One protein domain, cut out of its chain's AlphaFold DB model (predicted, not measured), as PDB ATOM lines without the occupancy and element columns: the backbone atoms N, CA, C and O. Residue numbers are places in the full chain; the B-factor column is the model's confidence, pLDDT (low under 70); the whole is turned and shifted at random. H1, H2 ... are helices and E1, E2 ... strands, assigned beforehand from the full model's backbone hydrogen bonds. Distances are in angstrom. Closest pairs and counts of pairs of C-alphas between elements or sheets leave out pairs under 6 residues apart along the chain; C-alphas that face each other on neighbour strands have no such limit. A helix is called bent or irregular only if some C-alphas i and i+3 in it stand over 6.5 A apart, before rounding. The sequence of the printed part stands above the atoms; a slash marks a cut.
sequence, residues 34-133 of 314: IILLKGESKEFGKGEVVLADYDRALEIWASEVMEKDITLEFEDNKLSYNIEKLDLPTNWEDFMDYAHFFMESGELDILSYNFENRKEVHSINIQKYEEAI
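AT A GLANCE: This is residues 34 to 133 of the 314 residues of an uncharacterized protein of Geotoga petraea (UniProt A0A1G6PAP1). A strongly twisted sheet of five strands has the long helix H2 packed over E1, E2 and E4 on one face, while H3 lies slantwise at the end of the sheet where E2 ends and E4 begins. The small helix H1 only grazes the sheet near its edge strand E3, and a long loop of residues 63 to 82 swings wide from H1 before the chain returns to E3. The printed part has 100 residues with three named helices and five named strands, in the order E1 E2 H1 E3 H2 E4 E5 H3, and its class is mixed, helices and strands. The sheet is mixed, with E3 parallel to E1 and the other neighbours antiparallel, in the order E3 E1 E2 E4 E5. The whole is compact and rounded, with a radius of gyration of the C-alphas of 13.2 A and spans of 35 by 32 by 27 A.

IN THESE COORDINATES: E1, residues 34 to 41, begins with C-alpha 34 at (-45.012, -37.690, 42.683), is 20.7 A long and bends by 52 degrees at residue 38. E2, residues 45 to 53, is the longest strand by residues and measures 24.1 A. H1 holds residues 57 to 62 and is 9.0 A long. E3, residues 83 to 86, is 9.3 A long. H2, residues 92 to 105, begins with C-alpha 92 at (-51.810, -48.874, 31.303) and is 19.7 A long; it is irregular, but only just, with C-alphas 98 and 101 at 7.0 A. E4, residues 108 to 115, is 19.5 A long and bends by 62 degrees at residue 111. E5, residues 118 to 121, is 10.5 A long. H3, residues 123 to 133, is 15.5 A long and ends with C-alpha 133 at (-45.401, -34.276, 53.278).

HOW THE PARTS SIT: E1 and E2 form a hairpin, antiparallel at 154 degrees, with N 37 and O 49 within hydrogen-bond range at 2.8 A. On the other side of E1, the edge strand E3 is parallel at 35 degrees, with N 84 and O 34 at 2.9 A. E2 is also antiparallel to E4, at 158 degrees, with N 50 and O 112 at 2.8 A. E4 and the edge strand E5 form a second hairpin, antiparallel at 141 degrees, with N 113 and O 120 at 2.9 A. E3, H2 and E4 make a split strand-helix-strand unit, two strands of one sheet that follow each other among the strands with a helix between them along the chain, and here with E1 and E2 between them in the sheet; its crossover is right-handed. H2 is on the sheet, and its closest C-alphas to E1 are those of Trp 92 and Ser 41, 5.1 A apart. H3 is on the sheet in two layers, a helix on one face of a sheet, at a height of 9.5 A over the sheet. It runs slantwise to the strands, at 47 degrees to E4 on the local plane, and its closest C-alphas to E4 are those of Ile 126 and Leu 111, 5.7 A apart. H1 and H2 are close but not clearly touching, with the C-alphas of Ala 57 and Phe 102 closest at 7.4 A. H3 is apart from H1 and H2. In H1 and H3 every O i to N i+4 pair is within hydrogen-bond range; in H2 it is 8 of 10.

THE WHOLE: The C-alphas of Ser 63 and Asp 76 are the two farthest apart, at 36.0 A. The printed part has no cut. The link from H1 to E3, 20 residues, is long, and the other links are tight. The mean pLDDT of the printed part is 72.1; residue 56 and residues 59 to 90 are under 70.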
ATOM      1  N   ILE A  34     -44.016 -37.664  43.757       78.44
ATOM      2  CA  ILE A  34     -45.012 -37.690  42.683       78.44
ATOM      3  C   ILE A  34     -44.362 -38.283  41.444       78.44
ATOM      4  O   ILE A  34     -43.275 -37.861  41.046       78.44
ATOM      5  N   ILE A  35     -45.067 -39.216  40.817       80.12
ATOM      6  CA  ILE A  35     -44.656 -39.852  39.576       80.12
ATOM      7  C   ILE A  35     -45.687 -39.550  38.496       80.12
ATOM      8  O   ILE A  35     -46.884 -39.758  38.691       80.12
ATOM      9  N   LEU A  36     -45.215 -39.069  37.347       80.62
ATOM     10  CA  LEU A  36     -46.030 -38.943  36.140       80.62
ATOM     11  C   LEU A  36     -45.727 -40.111  35.204       80.62
ATOM     12  O   LEU A  36     -44.603 -40.237  34.717       80.62
ATOM     13  N   LEU A  37     -46.752 -40.904  34.913       78.38
ATOM     14  CA  LEU A  37     -46.727 -41.957  33.906       78.38
ATOM     15  C   LEU A  37     -47.502 -41.525  32.670       78.38
ATOM     16  O   LEU A  37     -48.575 -40.932  32.770       78.38
ATOM     17  N   LYS A  38     -46.981 -41.867  31.492       78.25
ATOM     18  CA  LYS A  38     -47.687 -41.736  30.215       78.25
ATOM     19  C   LYS A  38     -47.907 -43.122  29.638       78.25
ATOM     20  O   LYS A  38     -46.980 -43.922  29.621       78.25
ATOM     21  N   GLY A  39     -49.110 -43.394  29.153       79.62
ATOM     22  CA  GLY A  39     -49.452 -44.715  28.643       79.62
ATOM     23  C   GLY A  39     -50.670 -44.707  27.732       79.62
ATOM     24  O   GLY A  39     -51.315 -43.681  27.511       79.62
ATOM     25  N   GLU A  40     -50.974 -45.881  27.194       83.44
ATOM     26  CA  GLU A  40     -52.176 -46.141  26.411       83.44
ATOM     27  C   GLU A  40     -53.031 -47.165  27.153       83.44
ATOM     28  O   GLU A  40     -52.536 -48.216  27.564       83.44
ATOM     29  N   SER A  41     -54.302 -46.824  27.358       83.00
ATOM     30  CA  SER A  41     -55.322 -47.740  27.848       83.00
ATOM     31  C   SER A  41     -56.087 -48.319  26.668       83.00
ATOM     32  O   SER A  41     -56.538 -47.581  25.787       83.00
ATOM     33  N   LYS A  42     -56.308 -49.636  26.691       84.75
ATOM     34  CA  LYS A  42     -57.134 -50.330  25.689       84.75
ATOM     35  C   LYS A  42     -58.561 -49.777  25.630       84.75
ATOM     36  O   LYS A  42     -59.177 -49.800  24.568       84.75
ATOM     37  N   GLU A  43     -59.083 -49.308  26.762       84.69
ATOM     38  CA  GLU A  43     -60.446 -48.784  26.882       84.69
ATOM     39  C   GLU A  43     -60.502 -47.259  26.706       84.69
ATOM     40  O   GLU A  43     -61.423 -46.739  26.073       84.69
ATOM     41  N   PHE A  44     -59.516 -46.528  27.238       84.12
ATOM     42  CA  PHE A  44     -59.605 -45.069  27.373       84.12
ATOM     43  C   PHE A  44     -58.694 -44.269  26.433       84.12
ATOM     44  O   PHE A  44     -58.783 -43.039  26.434       84.12
ATOM     45  N   GLY A  45     -57.890 -44.937  25.600       85.50
ATOM     46  CA  GLY A  45     -56.966 -44.302  24.658       85.50
ATOM     47  C   GLY A  45     -55.672 -43.844  25.329       85.50
ATOM     48  O   GLY A  45     -55.301 -44.334  26.397       85.50
ATOM     49  N   LYS A  46     -54.954 -42.907  24.704       87.12
ATOM     50  CA  LYS A  46     -53.702 -42.370  25.259       87.12
ATOM     51  C   LYS A  46     -53.974 -41.398  26.399       87.12
ATOM     52  O   LYS A  46     -54.980 -40.689  26.406       87.12
ATOM     53  N   GLY A  47     -53.068 -41.348  27.365       83.62
ATOM     54  CA  GLY A  47     -53.225 -40.470  28.512       83.62
ATOM     55  C   GLY A  47     -52.055 -40.488  29.471       83.62
ATOM     56  O   GLY A  47     -50.999 -41.070  29.209       83.62
ATOM     57  N   GLU A  48     -52.265 -39.815  30.590       85.56
ATOM     58  CA  GLU A  48     -51.290 -39.686  31.661       85.56
ATOM     59  C   GLU A  48     -51.924 -39.951  33.024       85.56
ATOM     60  O   GLU A  48     -53.106 -39.668  33.246       85.56
ATOM     61  N   VAL A  49     -51.125 -40.493  33.937       85.69
ATOM     62  CA  VAL A  49     -51.517 -40.801  35.309       85.69
ATOM     63  C   VAL A  49     -50.493 -40.216  36.260       85.69
ATOM     64  O   VAL A  49     -49.289 -40.370  36.071       85.69
ATOM     65  N   VAL A  50     -50.993 -39.541  37.288       84.50
ATOM     66  CA  VAL A  50     -50.198 -38.983  38.374       84.50
ATOM     67  C   VAL A  50     -50.372 -39.879  39.590       84.50
ATOM     68  O   VAL A  50     -51.497 -40.106  40.045       84.50
ATOM     69  N   LEU A  51     -49.259 -40.371  40.115       87.25
ATOM     70  CA  LEU A  51     -49.190 -41.260  41.265       87.25
ATOM     71  C   LEU A  51     -48.429 -40.592  42.406       87.25
ATOM     72  O   LEU A  51     -47.503 -39.817  42.165       87.25
ATOM     73  N   ALA A  52     -48.792 -40.937  43.633       86.12
ATOM     74  CA  ALA A  52     -47.941 -40.772  44.799       86.12
ATOM     75  C   ALA A  52     -47.250 -42.107  45.088       86.12
ATOM     76  O   ALA A  52     -47.924 -43.125  45.227       86.12
ATOM     77  N   ASP A  53     -45.924 -42.082  45.185       82.19
ATOM     78  CA  ASP A  53     -45.099 -43.207  45.617       82.19
ATOM     79  C   ASP A  53     -44.489 -42.886  46.979       82.19
ATOM     80  O   ASP A  53     -43.605 -42.031  47.102       82.19
ATOM     81  N   TYR A  54     -45.026 -43.528  48.015       77.75
ATOM     82  CA  TYR A  54     -44.662 -43.281  49.404       77.75
ATOM     83  C   TYR A  54     -43.374 -44.013  49.813       77.75
ATOM     84  O   TYR A  54     -42.766 -43.615  50.803       77.75
ATOM     85  N   ASP A  55     -42.910 -45.018  49.064       72.12
ATOM     86  CA  ASP A  55     -41.741 -45.830  49.450       72.12
ATOM     87  C   ASP A  55     -40.719 -46.049  48.319       72.12
ATOM     88  O   ASP A  55     -39.805 -46.869  48.431       72.12
ATOM     89  N   ARG A  56     -40.815 -45.254  47.245       68.38
ATOM     90  CA  ARG A  56     -39.996 -45.357  46.020       68.38
ATOM     91  C   ARG A  56     -40.083 -46.749  45.379       68.38
ATOM     92  O   ARG A  56     -39.126 -47.217  44.754       68.38
ATOM     93  N   ALA A  57     -41.231 -47.410  45.527       71.25
ATOM     94  CA  ALA A  57     -41.484 -48.761  45.038       71.25
ATOM     95  C   ALA A  57     -41.247 -48.877  43.521       71.25
ATOM     96  O   ALA A  57     -40.706 -49.881  43.046       71.25
ATOM     97  N   LEU A  58     -41.568 -47.826  42.757       71.00
ATOM     98  CA  LEU A  58     -41.415 -47.835  41.301       71.00
ATOM     99  C   LEU A  58     -39.957 -47.690  40.833       71.00
ATOM    100  O   LEU A  58     -39.607 -48.231  39.784       71.00
ATOM    101  N   GLU A  59     -39.081 -47.040  41.606       65.06
ATOM    102  CA  GLU A  59     -37.642 -46.953  41.292       65.06
ATOM    103  C   GLU A  59     -36.960 -48.320  41.440       65.06
ATOM    104  O   GLU A  59     -36.188 -48.733  40.571       65.06
ATOM    105  N   ILE A  60     -37.268 -49.035  42.531       61.78
ATOM    106  CA  ILE A  60     -36.735 -50.380  42.798       61.78
ATOM    107  C   ILE A  60     -37.083 -51.319  41.640       61.78
ATOM    108  O   ILE A  60     -36.261 -52.141  41.233       61.78
ATOM    109  N   TRP A  61     -38.285 -51.167  41.090       64.12
ATOM    110  CA  TRP A  61     -38.747 -51.942  39.949       64.12
ATOM    111  C   TRP A  61     -38.087 -51.525  38.623       64.12
ATOM    112  O   TRP A  61     -37.696 -52.389  37.840       64.12
ATOM    113  N   ALA A  62     -37.925 -50.223  38.362       60.09
ATOM    114  CA  ALA A  62     -37.437 -49.728  37.071       60.09
ATOM    115  C   ALA A  62     -35.912 -49.863  36.873       60.09
ATOM    116  O   ALA A  62     -35.454 -49.932  35.738       60.09
ATOM    117  N   SER A  63     -35.125 -49.936  37.951       54.00
ATOM    118  CA  SER A  63     -33.673 -50.228  38.024       54.00
ATOM    119  C   SER A  63     -32.680 -49.508  37.076       54.00
ATOM    120  O   SER A  63     -31.477 -49.743  37.192       54.00
ATOM    121  N   GLU A  64     -33.099 -48.542  36.252       51.50
ATOM    122  CA  GLU A  64     -32.218 -47.558  35.601       51.50
ATOM    123  C   GLU A  64     -32.639 -46.119  35.963       51.50
ATOM    124  O   GLU A  64     -33.814 -45.763  35.963       51.50
ATOM    125  N   VAL A  65     -31.644 -45.313  36.352       52.28
ATOM    126  CA  VAL A  65     -31.777 -43.982  36.972       52.28
ATOM    127  C   VAL A  65     -32.576 -43.014  36.101       52.28
ATOM    128  O   VAL A  65     -32.254 -42.821  34.930       52.28
ATOM    129  N   MET A  66     -33.551 -42.335  36.706       51.56
ATOM    130  CA  MET A  66     -34.417 -41.380  36.022       51.56
ATOM    131  C   MET A  66     -33.995 -39.918  36.181       51.56
ATOM    132  O   MET A  66     -33.418 -39.510  37.193       51.56
ATOM    133  N   GLU A  67     -34.383 -39.106  35.196       49.78
ATOM    134  CA  GLU A  67     -34.313 -37.648  35.242       49.78
ATOM    135  C   GLU A  67     -35.434 -37.073  36.127       49.78
ATOM    136  O   GLU A  67     -36.612 -37.420  36.003       49.78
ATOM    137  N   LYS A  68     -35.054 -36.176  37.038       49.22
ATOM    138  CA  LYS A  68     -35.964 -35.375  37.864       49.22
ATOM    139  C   LYS A  68     -36.119 -34.026  37.177       49.22
ATOM    140  O   LYS A  68     -35.079 -33.461  36.872       49.22
ATOM    141  N   ASP A  69     -37.350 -33.568  36.919       42.97
ATOM    142  CA  ASP A  69     -37.737 -32.145  36.776       42.97
ATOM    143  C   ASP A  69     -39.102 -31.991  36.069       42.97
ATOM    144  O   ASP A  69     -39.177 -31.835  34.851       42.97
ATOM    145  N   ILE A  70     -40.199 -31.965  36.841       40.69
ATOM    146  CA  ILE A  70     -41.471 -31.314  36.461       40.69
ATOM    147  C   ILE A  70     -42.090 -30.707  37.735       40.69
ATOM    148  O   ILE A  70     -42.009 -31.313  38.803       40.69
ATOM    149  N   THR A  71     -42.714 -29.529  37.632       40.53
ATOM    150  CA  THR A  71     -43.501 -28.878  38.698       40.53
ATOM    151  C   THR A  71     -44.992 -28.958  38.350       40.53
ATOM    152  O   THR A  71     -45.379 -28.530  37.265       40.53
ATOM    153  N   LEU A  72     -45.830 -29.497  39.245       40.25
ATOM    154  CA  LEU A  72     -47.300 -29.428  39.154       40.25
ATOM    155  C   LEU A  72     -47.822 -28.375  40.134       40.25
ATOM    156  O   LEU A  72     -47.340 -28.293  41.261       40.25
ATOM    157  N   GLU A  73     -48.821 -27.599  39.716       36.84
ATOM    158  CA  GLU A  73     -49.558 -26.673  40.580       36.84
ATOM    159  C   GLU A  73     -50.965 -27.238  40.825       36.84
ATOM    160  O   GLU A  73     -51.707 -27.482  39.874       36.84
ATOM    161  N   PHE A  74     -51.340 -27.437  42.091       38.16
ATOM    162  CA  PHE A  74     -52.731 -27.663  42.496       38.16
ATOM    163  C   PHE A  74     -53.268 -26.363  43.125       38.16
ATOM    164  O   PHE A  74     -52.536 -25.667  43.831       38.16
ATOM    165  N   GLU A  75     -54.511 -25.981  42.812       40.78
ATOM    166  CA  GLU A  75     -55.093 -24.693  43.229       40.78
ATOM    167  C   GLU A  75     -55.132 -24.488  44.764       40.78
ATOM    168  O   GLU A  75     -55.222 -25.426  45.553       40.78
ATOM    169  N   ASP A  76     -55.057 -23.207  45.152       34.16
ATOM    170  CA  ASP A  76     -55.082 -22.578  46.488       34.16
ATOM    171  C   ASP A  76     -53.968 -22.884  47.510       34.16
ATOM    172  O   ASP A  76     -53.717 -22.041  48.374       34.16
ATOM    173  N   ASN A  77     -53.186 -23.956  47.361       37.41
ATOM    174  CA  ASN A  77     -51.947 -24.155  48.126       37.41
ATOM    175  C   ASN A  77     -50.768 -24.339  47.166       37.41
ATOM    176  O   ASN A  77     -50.558 -25.421  46.633       37.41
ATOM    177  N   LYS A  78     -49.973 -23.278  46.956       38.38
ATOM    178  CA  LYS A  78     -48.753 -23.295  46.124       38.38
ATOM    179  C   LYS A  78     -47.666 -24.195  46.725       38.38
ATOM    180  O   LYS A  78     -46.681 -23.712  47.284       38.38
ATOM    181  N   LEU A  79     -47.851 -25.500  46.631       39.81
ATOM    182  CA  LEU A  79     -46.838 -26.502  46.902       39.81
ATOM    183  C   LEU A  79     -46.123 -26.785  45.575       39.81
ATOM    184  O   LEU A  79     -46.741 -27.167  44.589       39.81
ATOM    185  N   SER A  80     -44.821 -26.513  45.531       41.41
ATOM    186  CA  SER A  80     -43.956 -26.845  44.397       41.41
ATOM    187  C   SER A  80     -43.403 -28.246  44.621       41.41
ATOM    188  O   SER A  80     -42.708 -28.468  45.613       41.41
ATOM    189  N   TYR A  81     -43.680 -29.173  43.707       51.81
ATOM    190  CA  TYR A  81     -43.234 -30.564  43.815       51.81
ATOM    191  C   TYR A  81     -42.125 -30.867  42.810       51.81
ATOM    192  O   TYR A  81     -42.160 -30.374  41.685       51.81
ATOM    193  N   ASN A  82     -41.174 -31.712  43.213       51.69
ATOM    194  CA  ASN A  82     -40.278 -32.379  42.277       51.69
ATOM    195  C   ASN A  82     -40.971 -33.655  41.808       51.69
ATOM    196  O   ASN A  82     -41.164 -34.574  42.603       51.69
ATOM    197  N   ILE A  83     -41.354 -33.698  40.540       59.81
ATOM    198  CA  ILE A  83     -41.979 -34.875  39.941       59.81
ATOM    199  C   ILE A  83     -40.904 -35.713  39.268       59.81
ATOM    200  O   ILE A  83     -40.112 -35.216  38.461       59.81
ATOM    201  N   GLU A  84     -40.909 -36.998  39.588       66.19
ATOM    202  CA  GLU A  84     -40.158 -38.005  38.857       66.19
ATOM    203  C   GLU A  84     -40.961 -38.399  37.616       66.19
ATOM    204  O   GLU A  84     -42.122 -38.806  37.705       66.19
ATOM    205  N   LYS A  85     -40.371 -38.252  36.430       64.56
ATOM    206  CA  LYS A  85     -41.038 -38.648  35.191       64.56
ATOM    207  C   LYS A  85     -40.570 -40.036  34.782       64.56
ATOM    208  O   LYS A  85     -39.449 -40.190  34.304       64.56
ATOM    209  N   LEU A  86     -41.440 -41.030  34.942       62.00
ATOM    210  CA  LEU A  86     -41.197 -42.405  34.506       62.00
ATOM    211  C   LEU A  86     -41.824 -42.624  33.126       62.00
ATOM    212  O   LEU A  86     -43.035 -42.805  33.001       62.00
ATOM    213  N   ASP A  87     -41.000 -42.639  32.078       61.31
ATOM    214  CA  ASP A  87     -41.430 -43.101  30.755       61.31
ATOM    215  C   ASP A  87     -41.344 -44.635  30.717       61.31
ATOM    216  O   ASP A  87     -40.371 -45.217  30.234       61.31
ATOM    217  N   LEU A  88     -42.352 -45.305  31.281       58.62
ATOM    218  CA  LEU A  88     -42.419 -46.763  31.250       58.62
ATOM    219  C   LEU A  88     -42.829 -47.253  29.854       58.62
ATOM    220  O   LEU A  88     -43.766 -46.712  29.268       58.62
ATOM    221  N   PRO A  89     -42.191 -48.306  29.315       55.56
ATOM    222  CA  PRO A  89     -42.497 -48.834  27.982       55.56
ATOM    223  C   PRO A  89     -43.814 -49.638  27.920       55.56
ATOM    224  O   PRO A  89     -44.039 -50.372  26.958       55.56
ATOM    225  N   THR A  90     -44.666 -49.552  28.943       64.94
ATOM    226  CA  THR A  90     -45.734 -50.519  29.228       64.94
ATOM    227  C   THR A  90     -47.122 -49.883  29.090       64.94
ATOM    228  O   THR A  90     -47.307 -48.705  29.394       64.94
ATOM    229  N   ASN A  91     -48.111 -50.657  28.625       75.25
ATOM    230  CA  ASN A  91     -49.505 -50.202  28.547       75.25
ATOM    231  C   ASN A  91     -50.104 -50.004  29.945       75.25
ATOM    232  O   ASN A  91     -49.637 -50.589  30.921       75.25
ATOM    233  N   TRP A  92     -51.177 -49.219  30.030       80.12
ATOM    234  CA  TRP A  92     -51.810 -48.874  31.303       80.12
ATOM    235  C   TRP A  92     -52.295 -50.099  32.089       80.12
ATOM    236  O   TRP A  92     -52.036 -50.201  33.284       80.12
ATOM    237  N   GLU A  93     -52.971 -51.042  31.432       82.81
ATOM    238  CA  GLU A  93     -53.505 -52.226  32.112       82.81
ATOM    239  C   GLU A  93     -52.387 -53.141  32.619       82.81
ATOM    240  O   GLU A  93     -52.438 -53.598  33.756       82.81
ATOM    241  N   ASP A  94     -51.345 -53.335  31.808       78.12
ATOM    242  CA  ASP A  94     -50.190 -54.142  32.194       78.12
ATOM    243  C   ASP A  94     -49.495 -53.497  33.411       78.12
ATOM    244  O   ASP A  94     -49.195 -54.180  34.383       78.12
ATOM    245  N   PHE A  95     -49.315 -52.169  33.416       79.69
ATOM    246  CA  PHE A  95     -48.807 -51.437  34.582       79.69
ATOM    247  C   PHE A  95     -49.681 -51.646  35.829       79.69
ATOM    248  O   PHE A  95     -49.146 -51.921  36.900       79.69
ATOM    249  N   MET A  96     -51.006 -51.534  35.700       81.31
ATOM    250  CA  MET A  96     -51.928 -51.674  36.829       81.31
ATOM    251  C   MET A  96     -51.936 -53.085  37.416       81.31
ATOM    252  O   MET A  96     -51.973 -53.220  38.639       81.31
ATOM    253  N   ASP A  97     -51.831 -54.117  36.577       81.38
ATOM    254  CA  ASP A  97     -51.701 -55.504  37.031       81.38
ATOM    255  C   ASP A  97     -50.434 -55.696  37.888       81.38
ATOM    256  O   ASP A  97     -50.454 -56.439  38.871       81.38
ATOM    257  N   TYR A  98     -49.343 -54.991  37.568       74.06
ATOM    258  CA  TYR A  98     -48.104 -55.034  38.352       74.06
ATOM    259  C   TYR A  98     -48.143 -54.147  39.602       74.06
ATOM    260  O   TYR A  98     -47.683 -54.561  40.666       74.06
ATOM    261  N   ALA A  99     -48.685 -52.934  39.496       80.25
ATOM    262  CA  ALA A  99     -48.740 -51.973  40.595       80.25
ATOM    263  C   ALA A  99     -49.744 -52.375  41.686       80.25
ATOM    264  O   ALA A  99     -49.657 -51.872  42.806       80.25
ATOM    265  N   HIS A 100     -50.667 -53.293  41.381       83.75
ATOM    266  CA  HIS A 100     -51.753 -53.702  42.266       83.75
ATOM    267  C   HIS A 100     -51.288 -54.050  43.686       83.75
ATOM    268  O   HIS A 100     -51.845 -53.520  44.641       83.75
ATOM    269  N   PHE A 101     -50.225 -54.854  43.826       78.69
ATOM    270  CA  PHE A 101     -49.679 -55.237  45.134       78.69
ATOM    271  C   PHE A 101     -49.293 -54.020  45.993       78.69
ATOM    272  O   PHE A 101     -49.660 -53.943  47.163       78.69
ATOM    273  N   PHE A 102     -48.605 -53.043  45.399       78.12
ATOM    274  CA  PHE A 102     -48.159 -51.834  46.096       78.12
ATOM    275  C   PHE A 102     -49.309 -50.867  46.400       78.12
ATOM    276  O   PHE A 102     -49.273 -50.113  47.371       78.12
ATOM    277  N   MET A 103     -50.356 -50.881  45.575       82.69
ATOM    278  CA  MET A 103     -51.572 -50.118  45.851       82.69
ATOM    279  C   MET A 103     -52.375 -50.734  47.000       82.69
ATOM    280  O   MET A 103     -52.907 -50.008  47.835       82.69
ATOM    281  N   GLU A 104     -52.436 -52.066  47.081       80.06
ATOM    282  CA  GLU A 104     -53.057 -52.765  48.210       80.06
ATOM    283  C   GLU A 104     -52.286 -52.556  49.520       80.06
ATOM    284  O   GLU A 104     -52.909 -52.418  50.574       80.06
ATOM    285  N   SER A 105     -50.950 -52.486  49.468       70.38
ATOM    286  CA  SER A 105     -50.126 -52.187  50.647       70.38
ATOM    287  C   SER A 105     -50.162 -50.709  51.062       70.38
ATOM    288  O   SER A 105     -49.775 -50.376  52.182       70.38
ATOM    289  N   GLY A 106     -50.683 -49.822  50.205       76.56
ATOM    290  CA  GLY A 106     -50.740 -48.377  50.443       76.56
ATOM    291  C   GLY A 106     -49.414 -47.649  50.200       76.56
ATOM    292  O   GLY A 106     -49.266 -46.499  50.626       76.56
ATOM    293  N   GLU A 107     -48.467 -48.311  49.530       79.81
ATOM    294  CA  GLU A 107     -47.187 -47.755  49.078       79.81
ATOM    295  C   GLU A 107     -47.365 -46.863  47.839       79.81
ATOM    296  O   GLU A 107     -46.622 -45.897  47.665       79.81
ATOM    297  N   LEU A 108     -48.385 -47.135  47.012       85.12
ATOM    298  CA  LEU A 108     -48.752 -46.338  45.837       85.12
ATOM    299  C   LEU A 108     -50.214 -45.874  45.892       85.12
ATOM    300  O   LEU A 108     -51.111 -46.675  46.133       85.12
ATOM    301  N   ASP A 109     -50.469 -44.608  45.553       89.06
ATOM    302  CA  ASP A 109     -51.825 -44.071  45.365       89.06
ATOM    303  C   ASP A 109     -51.957 -43.365  44.006       89.06
ATOM    304  O   ASP A 109     -51.103 -42.563  43.626       89.06
ATOM    305  N   ILE A 110     -53.072 -43.576  43.294       88.75
ATOM    306  CA  ILE A 110     -53.413 -42.740  42.130       88.75
ATOM    307  C   ILE A 110     -53.967 -41.404  42.627       88.75
ATOM    308  O   ILE A 110     -54.973 -41.366  43.340       88.75
ATOM    309  N   LEU A 111     -53.331 -40.305  42.222       89.12
ATOM    310  CA  LEU A 111     -53.790 -38.945  42.510       89.12
ATOM    311  C   LEU A 111     -54.767 -38.457  41.440       89.12
ATOM    312  O   LEU A 111     -55.790 -37.848  41.751       89.12
ATOM    313  N   SER A 112     -54.476 -38.746  40.174       88.94
ATOM    314  CA  SER A 112     -55.358 -38.421  39.053       88.94
ATOM    315  C   SER A 112     -54.978 -39.198  37.805       88.94
ATOM    316  O   SER A 112     -53.814 -39.556  37.633       88.94
ATOM    317  N   TYR A 113     -55.920 -39.348  36.882       89.12
ATOM    318  CA  TYR A 113     -55.631 -39.802  35.529       89.12
ATOM    319  C   TYR A 113     -56.421 -39.003  34.491       89.12
ATOM    320  O   TYR A 113     -57.543 -38.547  34.729       89.12
ATOM    321  N   ASN A 114     -55.812 -38.826  33.325       88.31
ATOM    322  CA  ASN A 114     -56.312 -38.016  32.225       88.31
ATOM    323  C   ASN A 114     -56.030 -38.743  30.902       88.31
ATOM    324  O   ASN A 114     -54.989 -38.554  30.275       88.31
ATOM    325  N   PHE A 115     -56.973 -39.592  30.503       87.88
ATOM    326  CA  PHE A 115     -57.010 -40.283  29.216       87.88
ATOM    327  C   PHE A 115     -57.977 -39.579  28.256       87.88
ATOM    328  O   PHE A 115     -58.860 -38.831  28.687       87.88
ATOM    329  N   GLU A 116     -57.836 -39.823  26.949       87.81
ATOM    330  CA  GLU A 116     -58.679 -39.233  25.891       87.81
ATOM    331  C   GLU A 116     -60.179 -39.291  26.217       87.81
ATOM    332  O   GLU A 116     -60.888 -38.295  26.063       87.81
ATOM    333  N   ASN A 117     -60.643 -40.436  26.727       83.31
ATOM    334  CA  ASN A 117     -62.060 -40.687  26.989       83.31
ATOM    335  C   ASN A 117     -62.442 -40.662  28.477       83.31
ATOM    336  O   ASN A 117     -63.610 -40.878  28.806       83.31
ATOM    337  N   ARG A 118     -61.495 -40.425  29.397       83.94
ATOM    338  CA  ARG A 118     -61.766 -40.485  30.841       83.94
ATOM    339  C   ARG A 118     -60.815 -39.613  31.649       83.94
ATOM    340  O   ARG A 118     -59.601 -39.702  31.497       83.94
ATOM    341  N   LYS A 119     -61.372 -38.822  32.563       86.06
ATOM    342  CA  LYS A 119     -60.612 -37.978  33.489       86.06
ATOM    343  C   LYS A 119     -61.153 -38.148  34.896       86.06
ATOM    344  O   LYS A 119     -62.364 -38.057  35.087       86.06
ATOM    345  N   GLU A 120     -60.272 -38.359  35.862       88.19
ATOM    346  CA  GLU A 120     -60.634 -38.418  37.276       88.19
ATOM    347  C   GLU A 120     -59.518 -37.825  38.135       88.19
ATOM    348  O   GLU A 120     -58.330 -37.960  37.835       88.19
ATOM    349  N   VAL A 121     -59.923 -37.160  39.215       86.31
ATOM    350  CA  VAL A 121     -59.038 -36.621  40.247       86.31
ATOM    351  C   VAL A 121     -59.475 -37.214  41.581       86.31
ATOM    352  O   VAL A 121     -60.638 -37.094  41.968       86.31
ATOM    353  N   HIS A 122     -58.544 -37.827  42.302       87.81
ATOM    354  CA  HIS A 122     -58.791 -38.472  43.586       87.81
ATOM    355  C   HIS A 122     -58.426 -37.523  44.730       87.81
ATOM    356  O   HIS A 122     -57.383 -37.655  45.369       87.81
ATOM    357  N   SER A 123     -59.302 -36.555  45.015       83.00
ATOM    358  CA  SER A 123     -59.043 -35.494  46.006       83.00
ATOM    359  C   SER A 123     -58.672 -36.013  47.402       83.00
ATOM    360  O   SER A 123     -57.872 -35.383  48.086       83.00
ATOM    361  N   ILE A 124     -59.205 -37.166  47.819       87.50
ATOM    362  CA  ILE A 124     -58.851 -37.796  49.104       87.50
ATOM    363  C   ILE A 124     -57.380 -38.231  49.113       87.50
ATOM    364  O   ILE A 124     -56.677 -37.997  50.091       87.50
ATOM    365  N   ASN A 125     -56.897 -38.831  48.025       86.50
ATOM    366  CA  ASN A 125     -55.511 -39.287  47.926       86.50
ATOM    367  C   ASN A 125     -54.546 -38.099  47.859       86.50
ATOM    368  O   ASN A 125     -53.490 -38.130  48.482       86.50
ATOM    369  N   ILE A 126     -54.949 -37.016  47.188       84.12
ATOM    370  CA  ILE A 126     -54.197 -35.753  47.178       84.12
ATOM    371  C   ILE A 126     -54.062 -35.192  48.601       84.12
ATOM    372  O   ILE A 126     -52.959 -34.848  49.018       84.12
ATOM    373  N   GLN A 127     -55.147 -35.161  49.382       82.50
ATOM    374  CA  GLN A 127     -55.100 -34.705  50.778       82.50
ATOM    375  C   GLN A 127     -54.175 -35.572  51.645       82.50
ATOM    376  O   GLN A 127     -53.368 -35.026  52.397       82.50
ATOM    377  N   LYS A 128     -54.240 -36.904  51.507       81.88
ATOM    378  CA  LYS A 128     -53.337 -37.835  52.210       81.88
ATOM    379  C   LYS A 128     -51.870 -37.586  51.862       81.88
ATOM    380  O   LYS A 128     -51.020 -37.567  52.749       81.88
ATOM    381  N   TYR A 129     -51.575 -37.359  50.583       82.38
ATOM    382  CA  TYR A 129     -50.227 -37.048  50.117       82.38
ATOM    383  C   TYR A 129     -49.707 -35.729  50.714       82.38
ATOM    384  O   TYR A 129     -48.585 -35.665  51.221       82.38
ATOM    385  N   GLU A 130     -50.532 -34.677  50.730       79.94
ATOM    386  CA  GLU A 130     -50.168 -33.406  51.367       79.94
ATOM    387  C   GLU A 130     -49.921 -33.547  52.874       79.94
ATOM    388  O   GLU A 130     -48.999 -32.929  53.415       79.94
ATOM    389  N   GLU A 131     -50.746 -34.332  53.564       80.06
ATOM    390  CA  GLU A 131     -50.587 -34.620  54.988       80.06
ATOM    391  C   GLU A 131     -49.284 -35.376  55.265       80.06
ATOM    392  O   GLU A 131     -48.522 -34.971  56.145       80.06
ATOM    393  N   ALA A 132     -48.969 -36.391  54.460       80.38
ATOM    394  CA  ALA A 132     -47.709 -37.124  54.533       80.38
ATOM    395  C   ALA A 132     -46.499 -36.178  54.413       80.38
ATOM    396  O   ALA A 132     -45.618 -36.180  55.274       80.38
ATOM    397  N   ILE A 133     -46.483 -35.272  53.425       78.31
ATOM    398  CA  ILE A 133     -45.401 -34.276  53.278       78.31
ATOM    399  C   ILE A 133     -45.293 -33.365  54.505       78.31
ATOM    400  O   ILE A 133     -44.184 -33.086  54.982       78.31
TER     401      ILE A 133